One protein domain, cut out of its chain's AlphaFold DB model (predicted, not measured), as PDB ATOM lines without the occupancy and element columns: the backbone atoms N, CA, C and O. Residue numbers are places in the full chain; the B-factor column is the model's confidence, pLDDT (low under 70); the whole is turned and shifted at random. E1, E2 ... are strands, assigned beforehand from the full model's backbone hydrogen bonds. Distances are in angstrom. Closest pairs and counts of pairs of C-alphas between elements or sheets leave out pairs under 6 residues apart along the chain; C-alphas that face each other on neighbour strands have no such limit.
ATOM      1  N   VAL A   3     282.726 211.296 207.661       93.19
ATOM      2  CA  VAL A   3     283.833 210.428 207.228       93.19
ATOM      3  C   VAL A   3     285.071 210.755 208.061       93.19
ATOM      4  O   VAL A   3     285.404 211.926 208.224       93.19
ATOM      5  N   GLY A   4     285.713 209.723 208.600       94.75
ATOM      6  CA  GLY A   4     287.029 209.769 209.233       94.75
ATOM      7  C   GLY A   4     288.084 209.116 208.337       94.75
ATOM      8  O   GLY A   4     287.752 208.492 207.332       94.75
ATOM      9  N   PHE A   5     289.359 209.259 208.696       97.25
ATOM     10  CA  PHE A   5     290.486 208.737 207.917       97.25
ATOM     11  C   PHE A   5     291.464 207.997 208.828       97.25
ATOM     12  O   PHE A   5     291.913 208.554 209.834       97.25
ATOM     13  N   GLU A   6     291.765 206.732 208.515       96.19
ATOM     14  CA  GLU A   6     292.650 205.903 209.343       96.19
ATOM     15  C   GLU A   6     294.047 206.530 209.380       96.19
ATOM     16  O   GLU A   6     294.639 206.800 208.336       96.19
ATOM     17  N   SER A   7     294.577 206.781 210.579       95.44
ATOM     18  CA  SER A   7     295.891 207.416 210.775       95.44
ATOM     19  C   SER A   7     296.060 208.736 210.008       95.44
ATOM     20  O   SER A   7     297.162 209.059 209.567       95.44
ATOM     21  N   ASN A   8     294.969 209.492 209.824       92.81
ATOM     22  CA  ASN A   8     294.945 210.723 209.028       92.81
ATOM     23  C   ASN A   8     295.389 210.524 207.559       92.81
ATOM     24  O   ASN A   8     295.850 211.462 206.910       92.81
ATOM     25  N   ASN A   9     295.267 209.301 207.030       95.75
ATOM     26  CA  ASN A   9     295.558 208.984 205.638       95.75
ATOM     27  C   ASN A   9     294.300 209.171 204.777       95.75
ATOM     28  O   ASN A   9     293.339 208.409 204.892       95.75
ATOM     29  N   ALA A  10     294.338 210.154 203.876       94.06
ATOM     30  CA  ALA A  10     293.246 210.474 202.956       94.06
ATOM     31  C   ALA A  10     292.820 209.296 202.050       94.06
ATOM     32  O   ALA A  10     291.672 209.245 201.615       94.06
ATOM     33  N   GLU A  11     293.709 208.331 201.801       96.81
ATOM     34  CA  GLU A  11     293.434 207.137 200.988       96.81
ATOM     35  C   GLU A  11     292.721 206.023 201.768       96.81
ATOM     36  O   GLU A  11     292.330 205.009 201.190       96.81
ATOM     37  N   LYS A  12     292.525 206.204 203.080       96.19
ATOM     38  CA  LYS A  12     291.874 205.228 203.961       96.19
ATOM     39  C   LYS A  12     290.641 205.804 204.667       96.19
ATOM     40  O   LYS A  12     290.635 205.923 205.900       96.19
ATOM     41  N   PRO A  13     289.595 206.195 203.918       95.81
ATOM     42  CA  PRO A  13     288.374 206.716 204.511       95.81
ATOM     43  C   PRO A  13     287.582 205.615 205.223       95.81
ATOM     44  O   PRO A  13     287.524 204.470 204.773       95.81
ATOM     45  N   PHE A  14     286.886 205.992 206.291       93.25
ATOM     46  CA  PHE A  14     285.872 205.166 206.936       93.25
ATOM     47  C   PHE A  14     284.689 206.021 207.405       93.25
ATOM     48  O   PHE A  14     284.828 207.204 207.712       93.25
ATOM     49  N   VAL A  15     283.484 205.448 207.419       94.38
ATOM     50  CA  VAL A  15     282.264 206.182 207.784       94.38
ATOM     51  C   VAL A  15     282.103 206.191 209.304       94.38
ATOM     52  O   VAL A  15     282.006 205.137 209.922       94.38
ATOM     53  N   MET A  16     282.032 207.386 209.893       94.00
ATOM     54  CA  MET A  16     281.797 207.606 211.327       94.00
ATOM     55  C   MET A  16     280.305 207.614 211.678       94.00
ATOM     56  O   MET A  16     279.926 207.314 212.804       94.00
ATOM     57  N   GLY A  17     279.451 207.996 210.722       90.88
ATOM     58  CA  GLY A  17     278.006 208.038 210.919       90.88
ATOM     59  C   GLY A  17     277.270 208.902 209.901       90.88
ATOM     60  O   GLY A  17     277.816 209.360 208.892       90.88
ATOM     61  N   THR A  18     275.994 209.151 210.167       85.69
ATOM     62  CA  THR A  18     275.148 210.065 209.400       85.69
ATOM     63  C   THR A  18     274.620 211.144 210.327       85.69
ATOM     64  O   THR A  18     274.144 210.869 211.420       85.69
ATOM     65  N   HIS A  19     274.732 212.394 209.894       85.94
ATOM     66  CA  HIS A  19     274.130 213.520 210.591       85.94
ATOM     67  C   HIS A  19     272.894 213.974 209.832       85.94
ATOM     68  O   HIS A  19     272.801 213.828 208.607       85.94
ATOM     69  N   TYR A  20     271.974 214.563 210.582       83.06
ATOM     70  CA  TYR A  20     270.866 215.321 210.044       83.06
ATOM     71  C   TYR A  20     271.371 216.417 209.089       83.06
ATOM     72  O   TYR A  20     272.279 217.171 209.433       83.06
ATOM     73  N   ASN A  21     270.812 216.483 207.877       81.25
ATOM     74  CA  ASN A  21     271.274 217.380 206.808       81.25
ATOM     75  C   ASN A  21     270.392 218.630 206.617       81.25
ATOM     76  O   ASN A  21     270.583 219.352 205.640       81.25
ATOM     77  N   GLY A  22     269.405 218.852 207.492       77.69
ATOM     78  CA  GLY A  22     268.487 219.995 207.427       77.69
ATOM     79  C   GLY A  22     267.377 219.919 206.369       77.69
ATOM     80  O   GLY A  22     266.516 220.791 206.368       77.69
ATOM     81  N   LYS A  23     267.380 218.925 205.467       80.25
ATOM     82  CA  LYS A  23     266.349 218.782 204.416       80.25
ATOM     83  C   LYS A  23     265.166 217.925 204.850       80.25
ATOM     84  O   LYS A  23     264.027 218.264 204.563       80.25
ATOM     85  N   GLU A  24     265.451 216.821 205.526       76.38
ATOM     86  CA  GLU A  24     264.421 215.971 206.130       76.38
ATOM     87  C   GLU A  24     264.032 216.529 207.499       76.38
ATOM     88  O   GLU A  24     264.654 217.473 207.956       76.38
ATOM     89  N   THR A  25     263.042 215.987 208.201       78.81
ATOM     90  CA  THR A  25     262.852 216.247 209.643       78.81
ATOM     91  C   THR A  25     262.547 214.923 210.325       78.81
ATOM     92  O   THR A  25     261.990 214.027 209.699       78.81
ATOM     93  N   SER A  26     262.929 214.759 211.593       82.56
ATOM     94  CA  SER A  26     262.663 213.493 212.289       82.56
ATOM     95  C   SER A  26     261.169 213.271 212.548       82.56
ATOM     96  O   SER A  26     260.748 212.135 212.712       82.56
ATOM     97  N   GLY A  27     260.370 214.344 212.618       87.38
ATOM     98  CA  GLY A  27     258.968 214.293 213.043       87.38
ATOM     99  C   GLY A  27     258.768 214.060 214.549       87.38
ATOM    100  O   GLY A  27     257.635 214.051 215.016       87.38
ATOM    101  N   TYR A  28     259.851 213.910 215.322       91.88
ATOM    102  CA  TYR A  28     259.812 213.608 216.763       91.88
ATOM    103  C   TYR A  28     260.186 214.798 217.654       91.88
ATOM    104  O   TYR A  28     260.256 214.660 218.870       91.88
ATOM    105  N   HIS A  29     260.429 215.973 217.071       89.94
ATOM    106  CA  HIS A  29     260.745 217.168 217.844       89.94
ATOM    107  C   HIS A  29     259.594 217.542 218.790       89.94
ATOM    108  O   HIS A  29     258.430 217.613 218.398       89.94
ATOM    109  N   THR A  30     259.955 217.872 220.022       92.69
ATOM    110  CA  THR A  30     259.091 218.463 221.049       92.69
ATOM    111  C   THR A  30     259.898 219.551 221.752       92.69
ATOM    112  O   THR A  30     261.125 219.462 221.799       92.69
ATOM    113  N   ALA A  31     259.242 220.579 222.296       93.94
ATOM    114  CA  ALA A  31     259.946 221.664 222.986       93.94
ATOM    115  C   ALA A  31     260.756 221.162 224.201       93.94
ATOM    116  O   ALA A  31     261.821 221.704 224.482       93.94
ATOM    117  N   GLY A  32     260.272 220.111 224.879       95.25
ATOM    118  CA  GLY A  32     260.945 219.454 226.004       95.25
ATOM    119  C   GLY A  32     261.946 218.364 225.609       95.25
ATOM    120  O   GLY A  32     262.579 217.782 226.482       95.25
ATOM    121  N   ASN A  33     262.118 218.083 224.310       94.25
ATOM    122  CA  ASN A  33     262.857 216.912 223.827       94.25
ATOM    123  C   ASN A  33     262.327 215.596 224.439       94.25
ATOM    124  O   ASN A  33     263.093 214.691 224.748       94.25
ATOM    125  N   ASP A  34     261.014 215.483 224.628       97.25
ATOM    126  CA  ASP A  34     260.339 214.385 225.322       97.25
ATOM    127  C   ASP A  34     260.419 213.064 224.546       97.25
ATOM    128  O   ASP A  34     260.603 212.007 225.145       97.25
ATOM    129  N   LYS A  35     260.355 213.118 223.207       96.94
ATOM    130  CA  LYS A  35     260.313 211.935 222.334       96.94
ATOM    131  C   LYS A  35     261.689 211.537 221.808       96.94
ATOM    132  O   LYS A  35     262.346 212.305 221.109       96.94
ATOM    133  N   LYS A  36     262.087 210.295 222.080       96.19
ATOM    134  CA  LYS A  36     263.307 209.662 221.558       96.19
ATOM    135  C   LYS A  36     262.865 208.480 220.713       96.19
ATOM    136  O   LYS A  36     262.139 207.622 221.203       96.19
ATOM    137  N   ALA A  37     263.259 208.448 219.444       96.00
ATOM    138  CA  ALA A  37     262.727 207.468 218.507       96.00
ATOM    139  C   ALA A  37     263.805 206.813 217.643       96.00
ATOM    140  O   ALA A  37     264.722 207.474 217.157       96.00
ATOM    141  N   ILE A  38     263.625 205.517 217.397       96.12
ATOM    142  CA  ILE A  38     264.269 204.775 216.313       96.12
ATOM    143  C   ILE A  38     263.167 204.490 215.298       96.12
ATOM    144  O   ILE A  38     262.200 203.821 215.639       96.12
ATOM    145  N   HIS A  39     263.292 205.003 214.076       94.50
ATOM    146  CA  HIS A  39     262.298 204.841 213.014       94.50
ATOM    147  C   HIS A  39     262.998 204.440 211.717       94.50
ATOM    148  O   HIS A  39     263.889 205.140 211.233       94.50
ATOM    149  N   THR A  40     262.627 203.288 211.165       94.88
ATOM    150  CA  THR A  40     263.193 202.779 209.915       94.88
ATOM    151  C   THR A  40     262.438 203.329 208.707       94.88
ATOM    152  O   THR A  40     261.262 203.666 208.788       94.88
ATOM    153  N   ARG A  41     263.079 203.354 207.530       92.62
ATOM    154  CA  ARG A  41     262.428 203.758 206.266       92.62
ATOM    155  C   ARG A  41     261.182 202.926 205.939       92.62
ATOM    156  O   ARG A  41     260.288 203.418 205.262       92.62
ATOM    157  N   SER A  42     261.144 201.662 206.370       95.56
ATOM    158  CA  SER A  42     259.981 200.797 206.167       95.56
ATOM    159  C   SER A  42     258.809 201.149 207.081       95.56
ATOM    160  O   SER A  42     257.732 200.632 206.836       95.56
ATOM    161  N   GLY A  43     258.990 202.011 208.087       94.38
ATOM    162  CA  GLY A  43     257.929 202.495 208.971       94.38
ATOM    163  C   GLY A  43     257.855 201.809 210.339       94.38
ATOM    164  O   GLY A  43     256.945 202.096 211.105       94.38
ATOM    165  N   THR A  44     258.788 200.909 210.663       98.06
ATOM    166  CA  THR A  44     258.883 200.307 212.004       98.06
ATOM    167  C   THR A  44     259.479 201.318 212.967       98.06
ATOM    168  O   THR A  44     260.477 201.966 212.623       98.06
ATOM    169  N   LYS A  45     258.922 201.441 214.172       97.06
ATOM    170  CA  LYS A  45     259.423 202.406 215.151       97.06
ATOM    171  C   LYS A  45     259.395 201.898 216.590       97.06
ATOM    172  O   LYS A  45     258.594 201.053 216.973       97.06
ATOM    173  N   ILE A  46     260.327 202.443 217.365       98.38
ATOM    174  CA  ILE A  46     260.389 202.386 218.824       98.38
ATOM    175  C   ILE A  46     260.413 203.839 219.291       98.38
ATOM    176  O   ILE A  46     261.267 204.602 218.836       98.38
ATOM    177  N   ILE A  47     259.495 204.229 220.169       98.06
ATOM    178  CA  ILE A  47     259.372 205.589 220.703       98.06
ATOM    179  C   ILE A  47     259.373 205.516 222.229       98.06
ATOM    180  O   ILE A  47     258.508 204.872 222.814       98.06
ATOM    181  N   LEU A  48     260.318 206.210 222.857       98.44
ATOM    182  CA  LEU A  48     260.299 206.527 224.283       98.44
ATOM    183  C   LEU A  48     259.784 207.959 224.446       98.44
ATOM    184  O   LEU A  48     260.244 208.855 223.731       98.44
ATOM    185  N   ASN A  49     258.834 208.173 225.351       97.94
ATOM    186  CA  ASN A  49     258.224 209.480 225.582       97.94
ATOM    187  C   ASN A  49     258.316 209.863 227.062       97.94
ATOM    188  O   ASN A  49     257.553 209.358 227.880       97.94
ATOM    189  N   ASP A  50     259.221 210.783 227.399       97.75
ATOM    190  CA  ASP A  50     259.474 211.192 228.788       97.75
ATOM    191  C   ASP A  50     258.312 211.984 229.399       97.75
ATOM    192  O   ASP A  50     258.112 211.920 230.609       97.75
ATOM    193  N   ALA A  51     257.523 212.698 228.587       96.62
ATOM    194  CA  ALA A  51     256.367 213.443 229.085       96.62
ATOM    195  C   ALA A  51     255.252 212.512 229.590       96.62
ATOM    196  O   ALA A  51     254.517 212.862 230.508       96.62
ATOM    197  N   GLU A  52     255.136 211.327 228.988       96.56
ATOM    198  CA  GLU A  52     254.163 210.294 229.363       96.56
ATOM    199  C   GLU A  52     254.784 209.187 230.230       96.56
ATOM    200  O   GLU A  52     254.060 208.394 230.824       96.56
ATOM    201  N   GLY A  53     256.117 209.091 230.280       97.69
ATOM    202  CA  GLY A  53     256.817 207.937 230.843       97.69
ATOM    203  C   GLY A  53     256.550 206.635 230.075       97.69
ATOM    204  O   GLY A  53     256.578 205.560 230.674       97.69
ATOM    205  N   SER A  54     256.250 206.720 228.774       98.50
ATOM    206  CA  SER A  54     255.741 205.604 227.967       98.50
ATOM    207  C   SER A  54     256.776 205.044 226.982       98.50
ATOM    208  O   SER A  54     257.738 205.712 226.586       98.50
ATOM    209  N   VAL A  55     256.560 203.792 226.566       98.69
ATOM    210  CA  VAL A  55     257.312 203.123 225.495       98.69
ATOM    211  C   VAL A  55     256.331 202.517 224.503       98.69
ATOM    212  O   VAL A  55     255.466 201.727 224.882       98.69
ATOM    213  N   PHE A  56     256.505 202.848 223.228       98.50
ATOM    214  CA  PHE A  56     255.687 202.342 222.133       98.50
ATOM    215  C   PHE A  56     256.552 201.685 221.059       98.50
ATOM    216  O   PHE A  56     257.524 202.280 220.591       98.50
ATOM    217  N   ILE A  57     256.188 200.468 220.665       98.50
ATOM    218  CA  ILE A  57     256.794 199.728 219.555       98.50
ATOM    219  C   ILE A  57     255.687 199.381 218.571       98.50
ATOM    220  O   ILE A  57     254.663 198.828 218.975       98.50
ATOM    221  N   ASP A  58     255.904 199.646 217.289       97.69
ATOM    222  CA  ASP A  58     254.981 199.235 216.237       97.69
ATOM    223  C   ASP A  58     255.657 199.004 214.892       97.69
ATOM    224  O   ASP A  58     256.768 199.467 214.600       97.69
ATOM    225  N   ASP A  59     254.924 198.279 214.057       97.88
ATOM    226  CA  ASP A  59     255.244 198.081 212.659       97.88
ATOM    227  C   ASP A  59     254.109 198.573 211.738       97.88
ATOM    228  O   ASP A  59     252.962 198.733 212.164       97.88
ATOM    229  N   PRO A  60     254.396 198.779 210.440       97.44
ATOM    230  CA  PRO A  60     253.401 199.254 209.475       97.44
ATOM    231  C   PRO A  60     252.225 198.301 209.238       97.44
ATOM    232  O   PRO A  60     251.258 198.691 208.588       97.44
ATOM    233  N   SER A  61     252.315 197.046 209.692       97.56
ATOM    234  CA  SER A  61     251.227 196.073 209.567       97.56
ATOM    235  C   SER A  61     250.190 196.205 210.684       97.56
ATOM    236  O   SER A  61     249.133 195.584 210.587       97.56
ATOM    237  N   GLY A  62     250.455 197.046 211.691       97.50
ATOM    238  CA  GLY A  62     249.537 197.364 212.783       97.50
ATOM    239  C   GLY A  62     249.776 196.564 214.063       97.50
ATOM    240  O   GLY A  62     248.944 196.629 214.969       97.50
ATOM    241  N   ASN A  63     250.879 195.814 214.165       98.56
ATOM    242  CA  ASN A  63     251.266 195.205 215.438       98.56
ATOM    243  C   ASN A  63     251.761 196.296 216.389       98.56
ATOM    244  O   ASN A  63     252.512 197.176 215.969       98.56
ATOM    245  N   THR A  64     251.360 196.237 217.659       98.50
ATOM    246  CA  THR A  64     251.756 197.232 218.664       98.50
ATOM    247  C   THR A  64     252.123 196.595 219.999       98.50
ATOM    248  O   THR A  64     251.547 195.583 220.398       98.50
ATOM    249  N   TYR A  65     253.058 197.231 220.700       98.62
ATOM    250  CA  TYR A  65     253.386 196.986 222.099       98.62
ATOM    251  C   TYR A  65     253.498 198.340 222.805       98.62
ATOM    252  O   TYR A  65     254.360 199.152 222.459       98.62
ATOM    253  N   LEU A  66     252.636 198.587 223.789       98.62
ATOM    254  CA  LEU A  66     252.572 199.836 224.543       98.62
ATOM    255  C   LEU A  66     252.727 199.562 226.039       98.62
ATOM    256  O   LEU A  66     251.901 198.863 226.618       98.62
ATOM    257  N   MET A  67     253.742 200.169 226.651       98.69
ATOM    258  CA  MET A  67     253.821 200.419 228.094       98.69
ATOM    259  C   MET A  67     253.441 201.882 228.320       98.69
ATOM    260  O   MET A  67     254.131 202.770 227.824       98.69
ATOM    261  N   ASP A  68     252.342 202.143 229.024       98.06
ATOM    262  CA  ASP A  68     251.685 203.461 229.022       98.06
ATOM    263  C   ASP A  68     252.179 204.455 230.090       98.06
ATOM    264  O   ASP A  68     251.654 205.564 230.173       98.06
ATOM    265  N   GLY A  69     253.141 204.059 230.926       98.06
ATOM    266  CA  GLY A  69     253.648 204.870 232.042       98.06
ATOM    267  C   GLY A  69     252.717 204.956 233.262       98.06
ATOM    268  O   GLY A  69     253.109 205.488 234.297       98.06
ATOM    269  N   GLN A  70     251.512 204.388 233.185       97.88
ATOM    270  CA  GLN A  70     250.487 204.390 234.240       97.88
ATOM    271  C   GLN A  70     250.285 203.000 234.862       97.88
ATOM    272  O   GLN A  70     249.426 202.814 235.724       97.88
ATOM    273  N   GLY A  71     251.106 202.029 234.452       97.62
ATOM    274  CA  GLY A  71     251.111 200.663 234.971       97.62
ATOM    275  C   GLY A  71     250.398 199.649 234.078       97.62
ATOM    276  O   GLY A  71     250.324 198.483 234.463       97.62
ATOM    277  N   ASN A  72     249.910 200.047 232.897       98.38
ATOM    278  CA  ASN A  72     249.264 199.133 231.957       98.38
ATOM    279  C   ASN A  72     250.190 198.757 230.797       98.38
ATOM    280  O   ASN A  72     251.082 199.507 230.387       98.38
ATOM    281  N   ILE A  73     249.920 197.580 230.232       98.50
ATOM    282  CA  ILE A  73     250.543 197.095 229.003       98.50
ATOM    283  C   ILE A  73     249.442 196.703 228.025       98.50
ATOM    284  O   ILE A  73     248.492 196.018 228.401       98.50
ATOM    285  N   ASN A  74     249.587 197.107 226.765       98.31
ATOM    286  CA  ASN A  74     248.711 196.685 225.680       98.31
ATOM    287  C   ASN A  74     249.538 196.128 224.514       98.31
ATOM    288  O   ASN A  74     250.456 196.788 224.026       98.31
ATOM    289  N   VAL A  75     249.211 194.913 224.074       98.44
ATOM    290  CA  VAL A  75     249.881 194.224 222.967       98.44
ATOM    291  C   VAL A  75     248.824 193.783 221.966       98.44
ATOM    292  O   VAL A  75     247.920 193.029 222.317       98.44
ATOM    293  N   ASN A  76     248.940 194.233 220.716       98.25
ATOM    294  CA  ASN A  76     247.941 193.972 219.680       98.25
ATOM    295  C   ASN A  76     248.587 193.415 218.418       98.25
ATOM    296  O   ASN A  76     249.657 193.867 218.011       98.25
ATOM    297  N   ALA A  77     247.882 192.493 217.765       98.38
ATOM    298  CA  ALA A  77     248.211 191.989 216.441       98.38
ATOM    299  C   ALA A  77     246.924 191.901 215.599       98.38
ATOM    300  O   ALA A  77     245.966 191.274 216.047       98.38
TER     301      ALA A  77
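What this domain is: This is residues 3 to 77 of the 186 residues of an uncharacterized protein of Chryseobacterium sp. Leaf405 (UniProt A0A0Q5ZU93). What shape do these residues make? Two separate parts lie along one long axis: a small two-stranded hairpin, E1 and E2, at one end, and a nearly flat sheet of five strands side by side, E3 to E7, at the other. The long link of residues 18 to 34 joins them, and its residues 19 to 25 stand free. What is it built of? The printed part has 75 residues with seven named strands, E1 to E7 in chain order, and no named helix; the class is all strand, though under half of the residues, 31 of 75, are in named elements, and the five-stranded sheet has the order E3, E4, E5, E6, E7, antiparallel throughout. How compact is it? It is extended, with a radius of gyration of the C-alphas of 17.8 A and spans of 54 by 29 by 25 A.

How they stand to each other: How do the first two strands pair? E1, residues 3 to 5, and E2, residues 13 to 17, form an antiparallel hairpin at 140 degrees, with N 4 and O 14 within hydrogen-bond range at 2.8 A. How is the larger sheet made? E3, residues 35 to 39, E4, residues 45 to 49, E5, residues 54 to 58, E6, residues 64 to 67, and E7, residues 73 to 76, form a meander, each strand the antiparallel neighbour of the one before, with edge strands E3 and E7. Within hydrogen-bond range are N 38 and O 46 across E3 and E4 at 2.9 A, N 47 and O 56 across E4 and E5 at 2.8 A, N 65 and O 57 across E5 and E6 at 2.8 A, and N 66 and O 74 across E6 and E7 at 2.8 A. Does the first hairpin reach this sheet? E1 and E2 are apart from E3, E4, E5, E6 and E7.

Where its parts are: Where does the first strand begin? E1 begins at C-alpha 3, at (283.833, 210.428, 207.228), and is 6.9 A long; E2 is 12.3 A long. How long are the sheet's strands? E3 measures 11.9 A, E4 12.7 A, E5 13.4 A, and E6 and E7 10.2 A each. Where do the sheet's first and last strands lie? E3 begins at C-alpha 35, at (260.313, 211.935, 222.334), and E7 ends at C-alpha 76, at (247.941, 193.972, 219.680).

The domain as a whole: How far does it reach? The two C-alphas farthest apart, those of Glu 11 and Gly 71, are 54.7 A apart. Is there a cut, and which links are long? The printed part has no cut; the link from E2 to E3, 17 residues, is long, the link from E1 to E2 is short, and the four links from E3 to E7 are tight. Where is confidence low? No printed residue is under 70, and the mean pLDDT of the printed part is 94.5.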